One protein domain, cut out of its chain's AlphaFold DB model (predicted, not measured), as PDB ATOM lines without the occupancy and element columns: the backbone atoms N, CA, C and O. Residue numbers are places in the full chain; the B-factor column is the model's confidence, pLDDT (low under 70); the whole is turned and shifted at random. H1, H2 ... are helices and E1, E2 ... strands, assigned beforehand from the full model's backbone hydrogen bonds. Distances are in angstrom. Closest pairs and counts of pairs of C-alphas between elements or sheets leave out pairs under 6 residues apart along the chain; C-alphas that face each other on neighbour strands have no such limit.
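This is residues 78 to 169 of the 271 residues of the protein "Hypothetical protein" of Miscanthus lutarioriparius (UniProt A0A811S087). A small, twisted three-stranded sheet stands at one end of an elongated body, and a helical hairpin, the long helix H3 with the shorter H4 folded back beside it, reaches away from it toward the far end, where the loop of residues 141 to 154 joins the two helices. The short helices H1 and H2 link strand E2 to strand E3, with H1 packed on H3 and H2 packed on H4. The 92 printed residues hold four named helices and three named strands in the order E1, E2, H1, H2, E3, H3, H4, of mixed class, and the antiparallel sheet has the order E2, E1, E3. The whole is compact, with a radius of gyration of the C-alphas of 13.3 A, and spans 43 by 24 by 24 A.

In the sheet, E1 is residues 78 to 84, 18.7 A long, beginning at C-alpha 78 (-4.771, -26.000, 74.614); E2 is residues 89 to 93, 13.0 A, and E3 residues 114 to 117, 10.1 A. H3, residues 120 to 140, is 30.2 A long and begins at C-alpha 120 (8.782, -23.410, 67.468). H4, residues 155 to 165, is 15.1 A long and ends at C-alpha 165 (1.389, -17.184, 57.416). H1 is residues 94 to 99, 8.7 A, and H2 residues 101 to 111, 15.3 A.

The sheet is only just strongly twisted, its C-alphas up to 4.1 A off the best plane. E1 and E2 form a hairpin, antiparallel at 142 degrees, with N 90 and O 81 2.9 A apart, within hydrogen-bond range. E1 and E3 are antiparallel at 147 degrees, with N 84 and O 114 2.8 A apart, also within range. E2, H1, H2 and E3 form a split strand-helix-strand unit, two strands running the same way with E1 between them, and its crossover is right-handed. H1 is on the sheet at a height of 6.6 A, over E2, and runs across the strands, at 82 degrees to E2 on the local plane. H2, H3 and H4 only graze the sheet, with residues 104 to 108, 122 to 126 and 162 to 165. H3 touches H1 with residues 126 to 133 alone, the closest C-alphas being those of Leu 98 and Ala 130, 6.4 A; they run the same way at a shallow tilt of 34 degrees, only just short of steep. H3 and H4, a helical hairpin, touch at a shallow tilt of 18 degrees, opposite ways, closest at the C-alphas of Val 134 and Pro 155, 6.7 A. H2 touches H4 at a steep tilt of 59 degrees, the same way, closest at the C-alphas of Arg 105 and Leu 162, 6.3 A. H1 and H4 are apart. In H1, H2, H3 and H4 every O i to N i+4 pair is within hydrogen-bond range.

The two C-alphas farthest apart, those of Gly 87 and Lys 143, are 43.5 A apart. The printed part has no cut. The link from H3 to H4 is long, with 14 residues; the other links are tight. The mean pLDDT of the printed part is 73.2, and residues 78 to 99 and 141 to 151 are under 70.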
ATOM      1  N   THR A  78      -4.592 -27.433  74.924       32.69
ATOM      2  CA  THR A  78      -4.771 -26.000  74.614       32.69
ATOM      3  C   THR A  78      -3.448 -25.362  74.164       32.69
ATOM      4  O   THR A  78      -2.675 -24.893  75.000       32.69
ATOM      5  N   GLN A  79      -3.156 -25.330  72.859       48.03
ATOM      6  CA  GLN A  79      -2.080 -24.480  72.328       48.03
ATOM      7  C   GLN A  79      -2.667 -23.121  71.924       48.03
ATOM      8  O   GLN A  79      -3.547 -23.037  71.074       48.03
ATOM      9  N   SER A  80      -2.205 -22.047  72.567       48.06
ATOM     10  CA  SER A  80      -2.638 -20.680  72.270       48.06
ATOM     11  C   SER A  80      -1.964 -20.193  70.985       48.06
ATOM     12  O   SER A  80      -0.743 -20.260  70.857       48.06
ATOM     13  N   CYS A  81      -2.748 -19.684  70.035       48.88
ATOM     14  CA  CYS A  81      -2.235 -18.997  68.853       48.88
ATOM     15  C   CYS A  81      -2.639 -17.524  68.917       48.88
ATOM     16  O   CYS A  81      -3.756 -17.176  69.305       48.88
ATOM     17  N   LYS A  82      -1.742 -16.622  68.520       56.22
ATOM     18  CA  LYS A  82      -2.071 -15.196  68.408       56.22
ATOM     19  C   LYS A  82      -2.203 -14.811  66.942       56.22
ATOM     20  O   LYS A  82      -1.286 -15.069  66.161       56.22
ATOM     21  N   LEU A  83      -3.312 -14.165  66.585       56.31
ATOM     22  CA  LEU A  83      -3.465 -13.527  65.283       56.31
ATOM     23  C   LEU A  83      -2.779 -12.156  65.337       56.31
ATOM     24  O   LEU A  83      -3.158 -11.256  66.089       56.31
ATOM     25  N   ILE A  84      -1.707 -12.002  64.568       51.38
ATOM     26  CA  ILE A  84      -0.985 -10.740  64.427       51.38
ATOM     27  C   ILE A  84      -1.684  -9.907  63.356       51.38
ATOM     28  O   ILE A  84      -1.651 -10.255  62.178       51.38
ATOM     29  N   GLY A  85      -2.290  -8.798  63.782       44.75
ATOM     30  CA  GLY A  85      -3.001  -7.847  62.921       44.75
ATOM     31  C   GLY A  85      -4.372  -7.439  63.465       44.75
ATOM     32  O   GLY A  85      -4.792  -6.313  63.237       44.75
ATOM     33  N   THR A  86      -5.023  -8.296  64.260       51.16
ATOM     34  CA  THR A  86      -6.332  -8.005  64.889       51.16
ATOM     35  C   THR A  86      -6.239  -7.736  66.394       51.16
ATOM     36  O   THR A  86      -7.176  -7.226  66.995       51.16
ATOM     37  N   GLY A  87      -5.099  -8.051  67.025       45.69
ATOM     38  CA  GLY A  87      -4.901  -7.904  68.473       45.69
ATOM     39  C   GLY A  87      -5.523  -9.029  69.311       45.69
ATOM     40  O   GLY A  87      -5.268  -9.095  70.515       45.69
ATOM     41  N   GLU A  88      -6.262  -9.947  68.689       49.88
ATOM     42  CA  GLU A  88      -6.980 -11.033  69.356       49.88
ATOM     43  C   GLU A  88      -6.086 -12.261  69.593       49.88
ATOM     44  O   GLU A  88      -5.273 -12.671  68.756       49.88
ATOM     45  N   LYS A  89      -6.224 -12.853  70.785       47.06
ATOM     46  CA  LYS A  89      -5.639 -14.154  71.121       47.06
ATOM     47  C   LYS A  89      -6.696 -15.225  70.891       47.06
ATOM     48  O   LYS A  89      -7.798 -15.123  71.423       47.06
ATOM     49  N   CYS A  90      -6.337 -16.254  70.141       51.06
ATOM     50  CA  CYS A  90      -7.214 -17.348  69.774       51.06
ATOM     51  C   CYS A  90      -6.717 -18.627  70.451       51.06
ATOM     52  O   CYS A  90      -5.667 -19.161  70.095       51.06
ATOM     53  N   VAL A  91      -7.458 -19.127  71.441       47.56
ATOM     54  CA  VAL A  91      -7.185 -20.444  72.028       47.56
ATOM     55  C   VAL A  91      -8.080 -21.440  71.306       47.56
ATOM     56  O   VAL A  91      -9.274 -21.495  71.570       47.56
ATOM     57  N   LEU A  92      -7.507 -22.169  70.356       49.84
ATOM     58  CA  LEU A  92      -8.193 -23.213  69.599       49.84
ATOM     59  C   LEU A  92      -7.450 -24.527  69.823       49.84
ATOM     60  O   LEU A  92      -6.218 -24.543  69.898       49.84
ATOM     61  N   SER A  93      -8.183 -25.630  69.932       51.72
ATOM     62  CA  SER A  93      -7.554 -26.947  69.968       51.72
ATOM     63  C   SER A  93      -6.953 -27.288  68.603       51.72
ATOM     64  O   SER A  93      -7.358 -26.789  67.551       51.72
ATOM     65  N   PHE A  94      -5.980 -28.192  68.610       48.03
ATOM     66  CA  PHE A  94      -5.306 -28.655  67.401       48.03
ATOM     67  C   PHE A  94      -6.276 -29.265  66.370       48.03
ATOM     68  O   PHE A  94      -6.136 -29.037  65.170       48.03
ATOM     69  N   GLY A  95      -7.293 -29.997  66.842       48.62
ATOM     70  CA  GLY A  95      -8.332 -30.589  65.996       48.62
ATOM     71  C   GLY A  95      -9.260 -29.546  65.371       48.62
ATOM     72  O   GLY A  95      -9.576 -29.640  64.186       48.62
ATOM     73  N   GLU A  96      -9.633 -28.509  66.121       55.88
ATOM     74  CA  GLU A  96     -10.440 -27.397  65.604       55.88
ATOM     75  C   GLU A  96      -9.663 -26.567  64.582       55.88
ATOM     76  O   GLU A  96     -10.218 -26.177  63.558       55.88
ATOM     77  N   LEU A  97      -8.367 -26.329  64.804       58.75
ATOM     78  CA  LEU A  97      -7.557 -25.566  63.856       58.75
ATOM     79  C   LEU A  97      -7.360 -26.321  62.534       58.75
ATOM     80  O   LEU A  97      -7.369 -25.699  61.475       58.75
ATOM     81  N   LEU A  98      -7.237 -27.653  62.581       58.00
ATOM     82  CA  LEU A  98      -7.161 -28.500  61.386       58.00
ATOM     83  C   LEU A  98      -8.498 -28.590  60.648       58.00
ATOM     84  O   LEU A  98      -8.527 -28.434  59.430       58.00
ATOM     85  N   ALA A  99      -9.615 -28.734  61.370       63.22
ATOM     86  CA  ALA A  99     -10.960 -28.703  60.785       63.22
ATOM     87  C   ALA A  99     -11.263 -27.371  60.072       63.22
ATOM     88  O   ALA A  99     -12.144 -27.288  59.219       63.22
ATOM     89  N   ARG A 100     -10.511 -26.322  60.416       71.19
ATOM     90  CA  ARG A 100     -10.672 -24.958  59.910       71.19
ATOM     91  C   ARG A 100      -9.444 -24.443  59.180       71.19
ATOM     92  O   ARG A 100      -9.367 -23.251  58.889       71.19
ATOM     93  N   LEU A 101      -8.510 -25.330  58.848       78.62
ATOM     94  CA  LEU A 101      -7.232 -24.990  58.231       78.62
ATOM     95  C   LEU A 101      -7.435 -24.194  56.940       78.62
ATOM     96  O   LEU A 101      -6.739 -23.219  56.660       78.62
ATOM     97  N   SER A 102      -8.452 -24.594  56.186       74.12
ATOM     98  CA  SER A 102      -8.829 -23.990  54.920       74.12
ATOM     99  C   SER A 102      -9.421 -22.576  55.107       74.12
ATOM    100  O   SER A 102      -9.123 -21.673  54.324       74.12
ATOM    101  N   VAL A 103     -10.168 -22.338  56.195       75.12
ATOM    102  CA  VAL A 103     -10.692 -21.016  56.595       75.12
ATOM    103  C   VAL A 103      -9.571 -20.114  57.107       75.12
ATOM    104  O   VAL A 103      -9.496 -18.950  56.719       75.12
ATOM    105  N   LEU A 104      -8.663 -20.650  57.926       79.69
ATOM    106  CA  LEU A 104      -7.492 -19.929  58.427       79.69
ATOM    107  C   LEU A 104      -6.606 -19.445  57.275       79.69
ATOM    108  O   LEU A 104      -6.218 -18.278  57.240       79.69
ATOM    109  N   ARG A 105      -6.330 -20.319  56.296       83.19
ATOM    110  CA  ARG A 105      -5.556 -19.965  55.101       83.19
ATOM    111  C   ARG A 105      -6.182 -18.794  54.348       83.19
ATOM    112  O   ARG A 105      -5.460 -17.870  53.968       83.19
ATOM    113  N   GLN A 106      -7.499 -18.826  54.147       80.12
ATOM    114  CA  GLN A 106      -8.212 -17.742  53.475       80.12
ATOM    115  C   GLN A 106      -8.179 -16.452  54.296       80.12
ATOM    116  O   GLN A 106      -7.973 -15.383  53.728       80.12
ATOM    117  N   LEU A 107      -8.286 -16.543  55.629       78.00
ATOM    118  CA  LEU A 107      -8.219 -15.375  56.505       78.00
ATOM    119  C   LEU A 107      -6.878 -14.674  56.328       78.00
ATOM    120  O   LEU A 107      -6.841 -13.484  56.031       78.00
ATOM    121  N   CYS A 108      -5.780 -15.420  56.445       82.38
ATOM    122  CA  CYS A 108      -4.436 -14.885  56.266       82.38
ATOM    123  C   CYS A 108      -4.229 -14.298  54.862       82.38
ATOM    124  O   CYS A 108      -3.580 -13.265  54.724       82.38
ATOM    125  N   LYS A 109      -4.807 -14.916  53.823       81.06
ATOM    126  CA  LYS A 109      -4.697 -14.449  52.432       81.06
ATOM    127  C   LYS A 109      -5.441 -13.129  52.193       81.06
ATOM    128  O   LYS A 109      -4.892 -12.249  51.546       81.06
ATOM    129  N   ILE A 110      -6.658 -12.988  52.723       78.88
ATOM    130  CA  ILE A 110      -7.511 -11.803  52.518       78.88
ATOM    131  C   ILE A 110      -7.073 -10.640  53.414       78.88
ATOM    132  O   ILE A 110      -7.030  -9.495  52.977       78.88
ATOM    133  N   SER A 111      -6.757 -10.928  54.678       73.56
ATOM    134  CA  SER A 111      -6.484  -9.898  55.690       73.56
ATOM    135  C   SER A 111      -4.998  -9.588  55.891       73.56
ATOM    136  O   SER A 111      -4.665  -8.644  56.601       73.56
ATOM    137  N   GLY A 112      -4.092 -10.394  55.326       73.88
ATOM    138  CA  GLY A 112      -2.648 -10.280  55.563       73.88
ATOM    139  C   GLY A 112      -2.212 -10.633  56.994       73.88
ATOM    140  O   GLY A 112      -1.052 -10.422  57.355       73.88
ATOM    141  N   VAL A 113      -3.123 -11.157  57.821       75.25
ATOM    142  CA  VAL A 113      -2.864 -11.544  59.214       75.25
ATOM    143  C   VAL A 113      -1.929 -12.749  59.269       75.25
ATOM    144  O   VAL A 113      -2.105 -13.730  58.544       75.25
ATOM    145  N   LYS A 114      -0.965 -12.702  60.191       79.75
ATOM    146  CA  LYS A 114      -0.064 -13.824  60.484       79.75
ATOM    147  C   LYS A 114      -0.478 -14.537  61.762       79.75
ATOM    148  O   LYS A 114      -1.006 -13.918  62.682       79.75
ATOM    149  N   VAL A 115      -0.202 -15.829  61.838       80.62
ATOM    150  CA  VAL A 115      -0.404 -16.633  63.045       80.62
ATOM    151  C   VAL A 115       0.934 -16.769  63.750       80.62
ATOM    152  O   VAL A 115       1.943 -17.088  63.125       80.62
ATOM    153  N   CYS A 116       0.961 -16.538  65.055       77.12
ATOM    154  CA  CYS A 116       2.136 -16.804  65.870       77.12
ATOM    155  C   CYS A 116       1.834 -17.832  66.946       77.12
ATOM    156  O   CYS A 116       0.789 -17.793  67.597       77.12
ATOM    157  N   PHE A 117       2.794 -18.734  67.108       78.56
ATOM    158  CA  PHE A 117       2.800 -19.793  68.100       78.56
ATOM    159  C   PHE A 117       3.778 -19.419  69.209       78.56
ATOM    160  O   PHE A 117       4.811 -18.805  68.943       78.56
ATOM    161  N   ASP A 118       3.477 -19.834  70.436       76.25
ATOM    162  CA  ASP A 118       4.325 -19.540  71.596       76.25
ATOM    163  C   ASP A 118       5.690 -20.251  71.533       76.25
ATOM    164  O   ASP A 118       6.657 -19.803  72.145       76.25
ATOM    165  N   THR A 119       5.789 -21.361  70.790       81.75
ATOM    166  CA  THR A 119       7.034 -22.127  70.622       81.75
ATOM    167  C   THR A 119       7.211 -22.619  69.187       81.75
ATOM    168  O   THR A 119       6.237 -22.898  68.482       81.75
ATOM    169  N   GLU A 120       8.467 -22.810  68.770       87.56
ATOM    170  CA  GLU A 120       8.782 -23.410  67.468       87.56
ATOM    171  C   GLU A 120       8.246 -24.837  67.349       87.56
ATOM    172  O   GLU A 120       7.730 -25.221  66.305       87.56
ATOM    173  N   ASN A 121       8.298 -25.615  68.435       83.38
ATOM    174  CA  ASN A 121       7.788 -26.981  68.432       83.38
ATOM    175  C   ASN A 121       6.267 -27.035  68.206       83.38
ATOM    176  O   ASN A 121       5.791 -27.923  67.497       83.38
ATOM    177  N   ALA A 122       5.506 -26.090  68.769       81.81
ATOM    178  CA  ALA A 122       4.071 -25.969  68.510       81.81
ATOM    179  C   ALA A 122       3.797 -25.618  67.038       81.81
ATOM    180  O   ALA A 122       3.020 -26.317  66.387       81.81
ATOM    181  N   ARG A 123       4.505 -24.618  66.486       89.12
ATOM    182  CA  ARG A 123       4.420 -24.235  65.062       89.12
ATOM    183  C   ARG A 123       4.717 -25.415  64.138       89.12
ATOM    184  O   ARG A 123       3.939 -25.705  63.233       89.12
ATOM    185  N   ASP A 124       5.828 -26.108  64.372       89.75
ATOM    186  CA  ASP A 124       6.270 -27.231  63.548       89.75
ATOM    187  C   ASP A 124       5.313 -28.423  63.650       89.75
ATOM    188  O   ASP A 124       5.059 -29.107  62.659       89.75
ATOM    189  N   SER A 125       4.770 -28.687  64.841       85.56
ATOM    190  CA  SER A 125       3.797 -29.765  65.048       85.56
ATOM    191  C   SER A 125       2.476 -29.453  64.358       85.56
ATOM    192  O   SER A 125       1.939 -30.316  63.665       85.56
ATOM    193  N   PHE A 126       2.008 -28.209  64.462       86.50
ATOM    194  CA  PHE A 126       0.859 -27.721  63.708       86.50
ATOM    195  C   PHE A 126       1.068 -27.871  62.205       86.50
ATOM    196  O   PHE A 126       0.233 -28.467  61.524       86.50
ATOM    197  N   TYR A 127       2.211 -27.413  61.693       91.56
ATOM    198  CA  TYR A 127       2.517 -27.530  60.276       91.56
ATOM    199  C   TYR A 127       2.580 -28.994  59.822       91.56
ATOM    200  O   TYR A 127       1.994 -29.332  58.801       91.56
ATOM    201  N   ARG A 128       3.192 -29.899  60.600       91.12
ATOM    202  CA  ARG A 128       3.189 -31.345  60.300       91.12
ATOM    203  C   ARG A 128       1.778 -31.919  60.185       91.12
ATOM    204  O   ARG A 128       1.518 -32.712  59.284       91.12
ATOM    205  N   ALA A 129       0.863 -31.531  61.067       87.00
ATOM    206  CA  ALA A 129      -0.509 -32.015  60.976       87.00
ATOM    207  C   ALA A 129      -1.290 -31.384  59.825       87.00
ATOM    208  O   ALA A 129      -2.061 -32.083  59.174       87.00
ATOM    209  N   ALA A 130      -1.039 -30.110  59.517       89.56
ATOM    210  CA  ALA A 130      -1.572 -29.470  58.322       89.56
ATOM    211  C   ALA A 130      -1.095 -30.191  57.051       89.56
ATOM    212  O   ALA A 130      -1.907 -30.503  56.187       89.56
ATOM    213  N   VAL A 131       0.192 -30.544  56.968       91.50
ATOM    214  CA  VAL A 131       0.733 -31.364  55.874       91.50
ATOM    215  C   VAL A 131       0.011 -32.706  55.796       91.50
ATOM    216  O   VAL A 131      -0.450 -33.070  54.722       91.50
ATOM    217  N   ASN A 132      -0.145 -33.430  56.907       90.12
ATOM    218  CA  ASN A 132      -0.850 -34.716  56.898       90.12
ATOM    219  C   ASN A 132      -2.310 -34.590  56.445       90.12
ATOM    220  O   ASN A 132      -2.762 -35.429  55.673       90.12
ATOM    221  N   PHE A 133      -3.009 -33.530  56.859       87.69
ATOM    222  CA  PHE A 133      -4.360 -33.224  56.388       87.69
ATOM    223  C   PHE A 133      -4.391 -33.002  54.869       87.69
ATOM    224  O   PHE A 133      -5.226 -33.576  54.174       87.69
ATOM    225  N   VAL A 134      -3.447 -32.220  54.338       88.81
ATOM    226  CA  VAL A 134      -3.314 -31.997  52.891       88.81
ATOM    227  C   VAL A 134      -3.008 -33.301  52.152       88.81
ATOM    228  O   VAL A 134      -3.612 -33.570  51.117       88.81
ATOM    229  N   LEU A 135      -2.114 -34.140  52.682       89.50
ATOM    230  CA  LEU A 135      -1.793 -35.445  52.095       89.50
ATOM    231  C   LEU A 135      -2.996 -36.402  52.123       89.50
ATOM    232  O   LEU A 135      -3.204 -37.136  51.158       89.50
ATOM    233  N   ASP A 136      -3.805 -36.382  53.187       87.94
ATOM    234  CA  ASP A 136      -5.060 -37.136  53.264       87.94
ATOM    235  C   ASP A 136      -6.047 -36.688  52.185       87.94
ATOM    236  O   ASP A 136      -6.616 -37.535  51.494       87.94
ATOM    237  N   ASP A 137      -6.214 -35.382  51.987       84.25
ATOM    238  CA  ASP A 137      -7.085 -34.840  50.941       84.25
ATOM    239  C   ASP A 137      -6.583 -35.214  49.535       84.25
ATOM    240  O   ASP A 137      -7.328 -35.776  48.729       84.25
ATOM    241  N   CYS A 138      -5.277 -35.056  49.285       84.69
ATOM    242  CA  CYS A 138      -4.619 -35.490  48.048       84.69
ATOM    243  C   CYS A 138      -4.841 -36.983  47.772       84.69
ATOM    244  O   CYS A 138      -5.056 -37.392  46.632       84.69
ATOM    245  N   SER A 139      -4.810 -37.805  48.822       83.94
ATOM    246  CA  SER A 139      -5.026 -39.246  48.715       83.94
ATOM    247  C   SER A 139      -6.474 -39.614  48.373       83.94
ATOM    248  O   SER A 139      -6.693 -40.649  47.745       83.94
ATOM    249  N   ARG A 140      -7.456 -38.773  48.734       77.62
ATOM    250  CA  ARG A 140      -8.899 -38.989  48.514       77.62
ATOM    251  C   ARG A 140      -9.429 -38.364  47.228       77.62
ATOM    252  O   ARG A 140     -10.491 -38.787  46.771       77.62
ATOM    253  N   ALA A 141      -8.726 -37.376  46.672       66.44
ATOM    254  CA  ALA A 141      -9.136 -36.681  45.459       66.44
ATOM    255  C   ALA A 141      -9.517 -37.676  44.348       66.44
ATOM    256  O   ALA A 141      -8.878 -38.721  44.179       66.44
ATOM    257  N   ALA A 142     -10.607 -37.369  43.636       55.06
ATOM    258  CA  ALA A 142     -11.169 -38.233  42.602       55.06
ATOM    259  C   ALA A 142     -10.122 -38.603  41.534       55.06
ATOM    260  O   ALA A 142      -9.083 -37.964  41.412       55.06
ATOM    261  N   LYS A 143     -10.407 -39.664  40.764       51.53
ATOM    262  CA  LYS A 143      -9.493 -40.326  39.807       51.53
ATOM    263  C   LYS A 143      -8.807 -39.406  38.783       51.53
ATOM    264  O   LYS A 143      -7.839 -39.851  38.171       51.53
ATOM    265  N   ASP A 144      -9.249 -38.163  38.636       54.53
ATOM    266  CA  ASP A 144      -8.577 -37.152  37.830       54.53
ATOM    267  C   ASP A 144      -7.334 -36.651  38.577       54.53
ATOM    268  O   ASP A 144      -7.361 -35.704  39.368       54.53
ATOM    269  N   ILE A 145      -6.230 -37.361  38.346       52.31
ATOM    270  CA  ILE A 145      -4.884 -37.016  38.803       52.31
ATOM    271  C   ILE A 145      -4.629 -35.530  38.477       52.31
ATOM    272  O   ILE A 145      -4.558 -35.151  37.312       52.31
ATOM    273  N   GLY A 146      -4.532 -34.682  39.508       49.12
ATOM    274  CA  GLY A 146      -4.318 -33.233  39.365       49.12
ATOM    275  C   GLY A 146      -5.523 -32.328  39.662       49.12
ATOM    276  O   GLY A 146      -5.373 -31.111  39.623       49.12
ATOM    277  N   ALA A 147      -6.694 -32.875  40.009       50.09
ATOM    278  CA  ALA A 147      -7.870 -32.080  40.388       50.09
ATOM    279  C   ALA A 147      -7.964 -31.749  41.893       50.09
ATOM    280  O   ALA A 147      -8.908 -31.071  42.308       50.09
ATOM    281  N   ALA A 148      -7.019 -32.218  42.719       57.97
ATOM    282  CA  ALA A 148      -7.007 -31.936  44.154       57.97
ATOM    283  C   ALA A 148      -6.819 -30.430  44.381       57.97
ATOM    284  O   ALA A 148      -5.734 -29.893  44.169       57.97
ATOM    285  N   LYS A 149      -7.891 -29.746  44.779       63.62
ATOM    286  CA  LYS A 149      -7.872 -28.324  45.112       63.62
ATOM    287  C   LYS A 149      -8.366 -28.143  46.534       63.62
ATOM    288  O   LYS A 149      -9.524 -28.426  46.830       63.62
ATOM    289  N   LEU A 150      -7.518 -27.580  47.383       67.94
ATOM    290  CA  LEU A 150      -7.889 -27.196  48.740       67.94
ATOM    291  C   LEU A 150      -8.471 -25.789  48.694       67.94
ATOM    292  O   LEU A 150      -7.747 -24.815  48.509       67.94
ATOM    293  N   ASN A 151      -9.797 -25.672  48.806       65.75
ATOM    294  CA  ASN A 151     -10.513 -24.401  48.624       65.75
ATOM    295  C   ASN A 151     -10.148 -23.678  47.306       65.75
ATOM    296  O   ASN A 151     -10.060 -22.451  47.269       65.75
ATOM    297  N   GLY A 152      -9.904 -24.429  46.228       71.19
ATOM    298  CA  GLY A 152      -9.514 -23.864  44.932       71.19
ATOM    299  C   GLY A 152      -8.013 -23.584  44.749       71.19
ATOM    300  O   GLY A 152      -7.636 -23.203  43.644       71.19
ATOM    301  N   GLU A 153      -7.175 -23.787  45.772       79.25
ATOM    302  CA  GLU A 153      -5.712 -23.584  45.743       79.25
ATOM    303  C   GLU A 153      -4.969 -24.914  45.477       79.25
ATOM    304  O   GLU A 153      -5.422 -25.975  45.924       79.25
ATOM    305  N   ASP A 154      -3.847 -24.868  44.739       84.50
ATOM    306  CA  ASP A 154      -2.957 -26.028  44.552       84.50
ATOM    307  C   ASP A 154      -2.381 -26.453  45.921       84.50
ATOM    308  O   ASP A 154      -1.992 -25.591  46.715       84.50
ATOM    309  N   PRO A 155      -2.309 -27.758  46.245       88.06
ATOM    310  CA  PRO A 155      -1.835 -28.216  47.550       88.06
ATOM    311  C   PRO A 155      -0.429 -27.727  47.934       88.06
ATOM    312  O   PRO A 155      -0.162 -27.500  49.117       88.06
ATOM    313  N   ARG A 156       0.476 -27.532  46.965       89.81
ATOM    314  CA  ARG A 156       1.820 -26.987  47.216       89.81
ATOM    315  C   ARG A 156       1.749 -25.504  47.544       89.81
ATOM    316  O   ARG A 156       2.368 -25.079  48.517       89.81
ATOM    317  N   GLU A 157       0.967 -24.738  46.786       89.62
ATOM    318  CA  GLU A 157       0.734 -23.311  47.049       89.62
ATOM    319  C   GLU A 157       0.068 -23.089  48.410       89.62
ATOM    320  O   GLU A 157       0.439 -22.177  49.152       89.62
ATOM    321  N   PHE A 158      -0.875 -23.960  48.773       90.06
ATOM    322  CA  PHE A 158      -1.543 -23.935  50.066       90.06
ATOM    323  C   PHE A 158      -0.543 -24.091  51.216       90.06
ATOM    324  O   PHE A 158      -0.516 -23.270  52.136       90.06
ATOM    325  N   LEU A 159       0.303 -25.128  51.161       92.75
ATOM    326  CA  LEU A 159       1.316 -25.391  52.186       92.75
ATOM    327  C   LEU A 159       2.379 -24.288  52.231       92.75
ATOM    328  O   LEU A 159       2.753 -23.842  53.317       92.75
ATOM    329  N   ALA A 160       2.796 -23.781  51.069       91.88
ATOM    330  CA  ALA A 160       3.730 -22.668  50.967       91.88
ATOM    331  C   ALA A 160       3.185 -21.383  51.604       91.88
ATOM    332  O   ALA A 160       3.845 -20.748  52.435       91.88
ATOM    333  N   GLY A 161       1.943 -21.034  51.270       90.88
ATOM    334  CA  GLY A 161       1.243 -19.903  51.857       90.88
ATOM    335  C   GLY A 161       1.051 -20.073  53.360       90.88
ATOM    336  O   GLY A 161       1.299 -19.139  54.120       90.88
ATOM    337  N   LEU A 162       0.667 -21.269  53.814       90.69
ATOM    338  CA  LEU A 162       0.520 -21.566  55.234       90.69
ATOM    339  C   LEU A 162       1.840 -21.396  55.995       90.69
ATOM    340  O   LEU A 162       1.835 -20.755  57.044       90.69
ATOM    341  N   ALA A 163       2.957 -21.903  55.464       93.25
ATOM    342  CA  ALA A 163       4.281 -21.737  56.066       93.25
ATOM    343  C   ALA A 163       4.631 -20.250  56.256       93.25
ATOM    344  O   ALA A 163       5.055 -19.847  57.340       93.25
ATOM    345  N   SER A 164       4.358 -19.417  55.246       91.75
ATOM    346  CA  SER A 164       4.538 -17.961  55.332       91.75
ATOM    347  C   SER A 164       3.638 -17.319  56.399       91.75
ATOM    348  O   SER A 164       4.103 -16.508  57.208       91.75
ATOM    349  N   ASN A 165       2.364 -17.724  56.463       89.50
ATOM    350  CA  ASN A 165       1.389 -17.184  57.416       89.50
ATOM    351  C   ASN A 165       1.771 -17.472  58.870       89.50
ATOM    352  O   ASN A 165       1.509 -16.640  59.737       89.50
ATOM    353  N   ILE A 166       2.390 -18.626  59.138       88.25
ATOM    354  CA  ILE A 166       2.815 -19.029  60.488       88.25
ATOM    355  C   ILE A 166       4.274 -18.660  60.811       88.25
ATOM    356  O   ILE A 166       4.781 -19.019  61.874       88.25
ATOM    357  N   GLY A 167       4.971 -17.983  59.890       89.06
ATOM    358  CA  GLY A 167       6.377 -17.611  60.052       89.06
ATOM    359  C   GLY A 167       7.321 -18.814  60.155       89.06
ATOM    360  O   GLY A 167       8.230 -18.808  60.987       89.06
ATOM    361  N   LEU A 168       7.080 -19.867  59.372       92.06
ATOM    362  CA  LEU A 168       7.960 -21.030  59.261       92.06
ATOM    363  C   LEU A 168       8.987 -20.810  58.141       92.06
ATOM    364  O   LEU A 168       8.631 -20.385  57.043       92.06
ATOM    365  N   ASP A 169      10.256 -21.115  58.420       92.31
ATOM    366  CA  ASP A 169      11.327 -21.066  57.420       92.31
ATOM    367  C   ASP A 169      11.035 -22.002  56.231       92.31
ATOM    368  O   ASP A 169      10.503 -23.100  56.407       92.31
TER     369      ASP A 169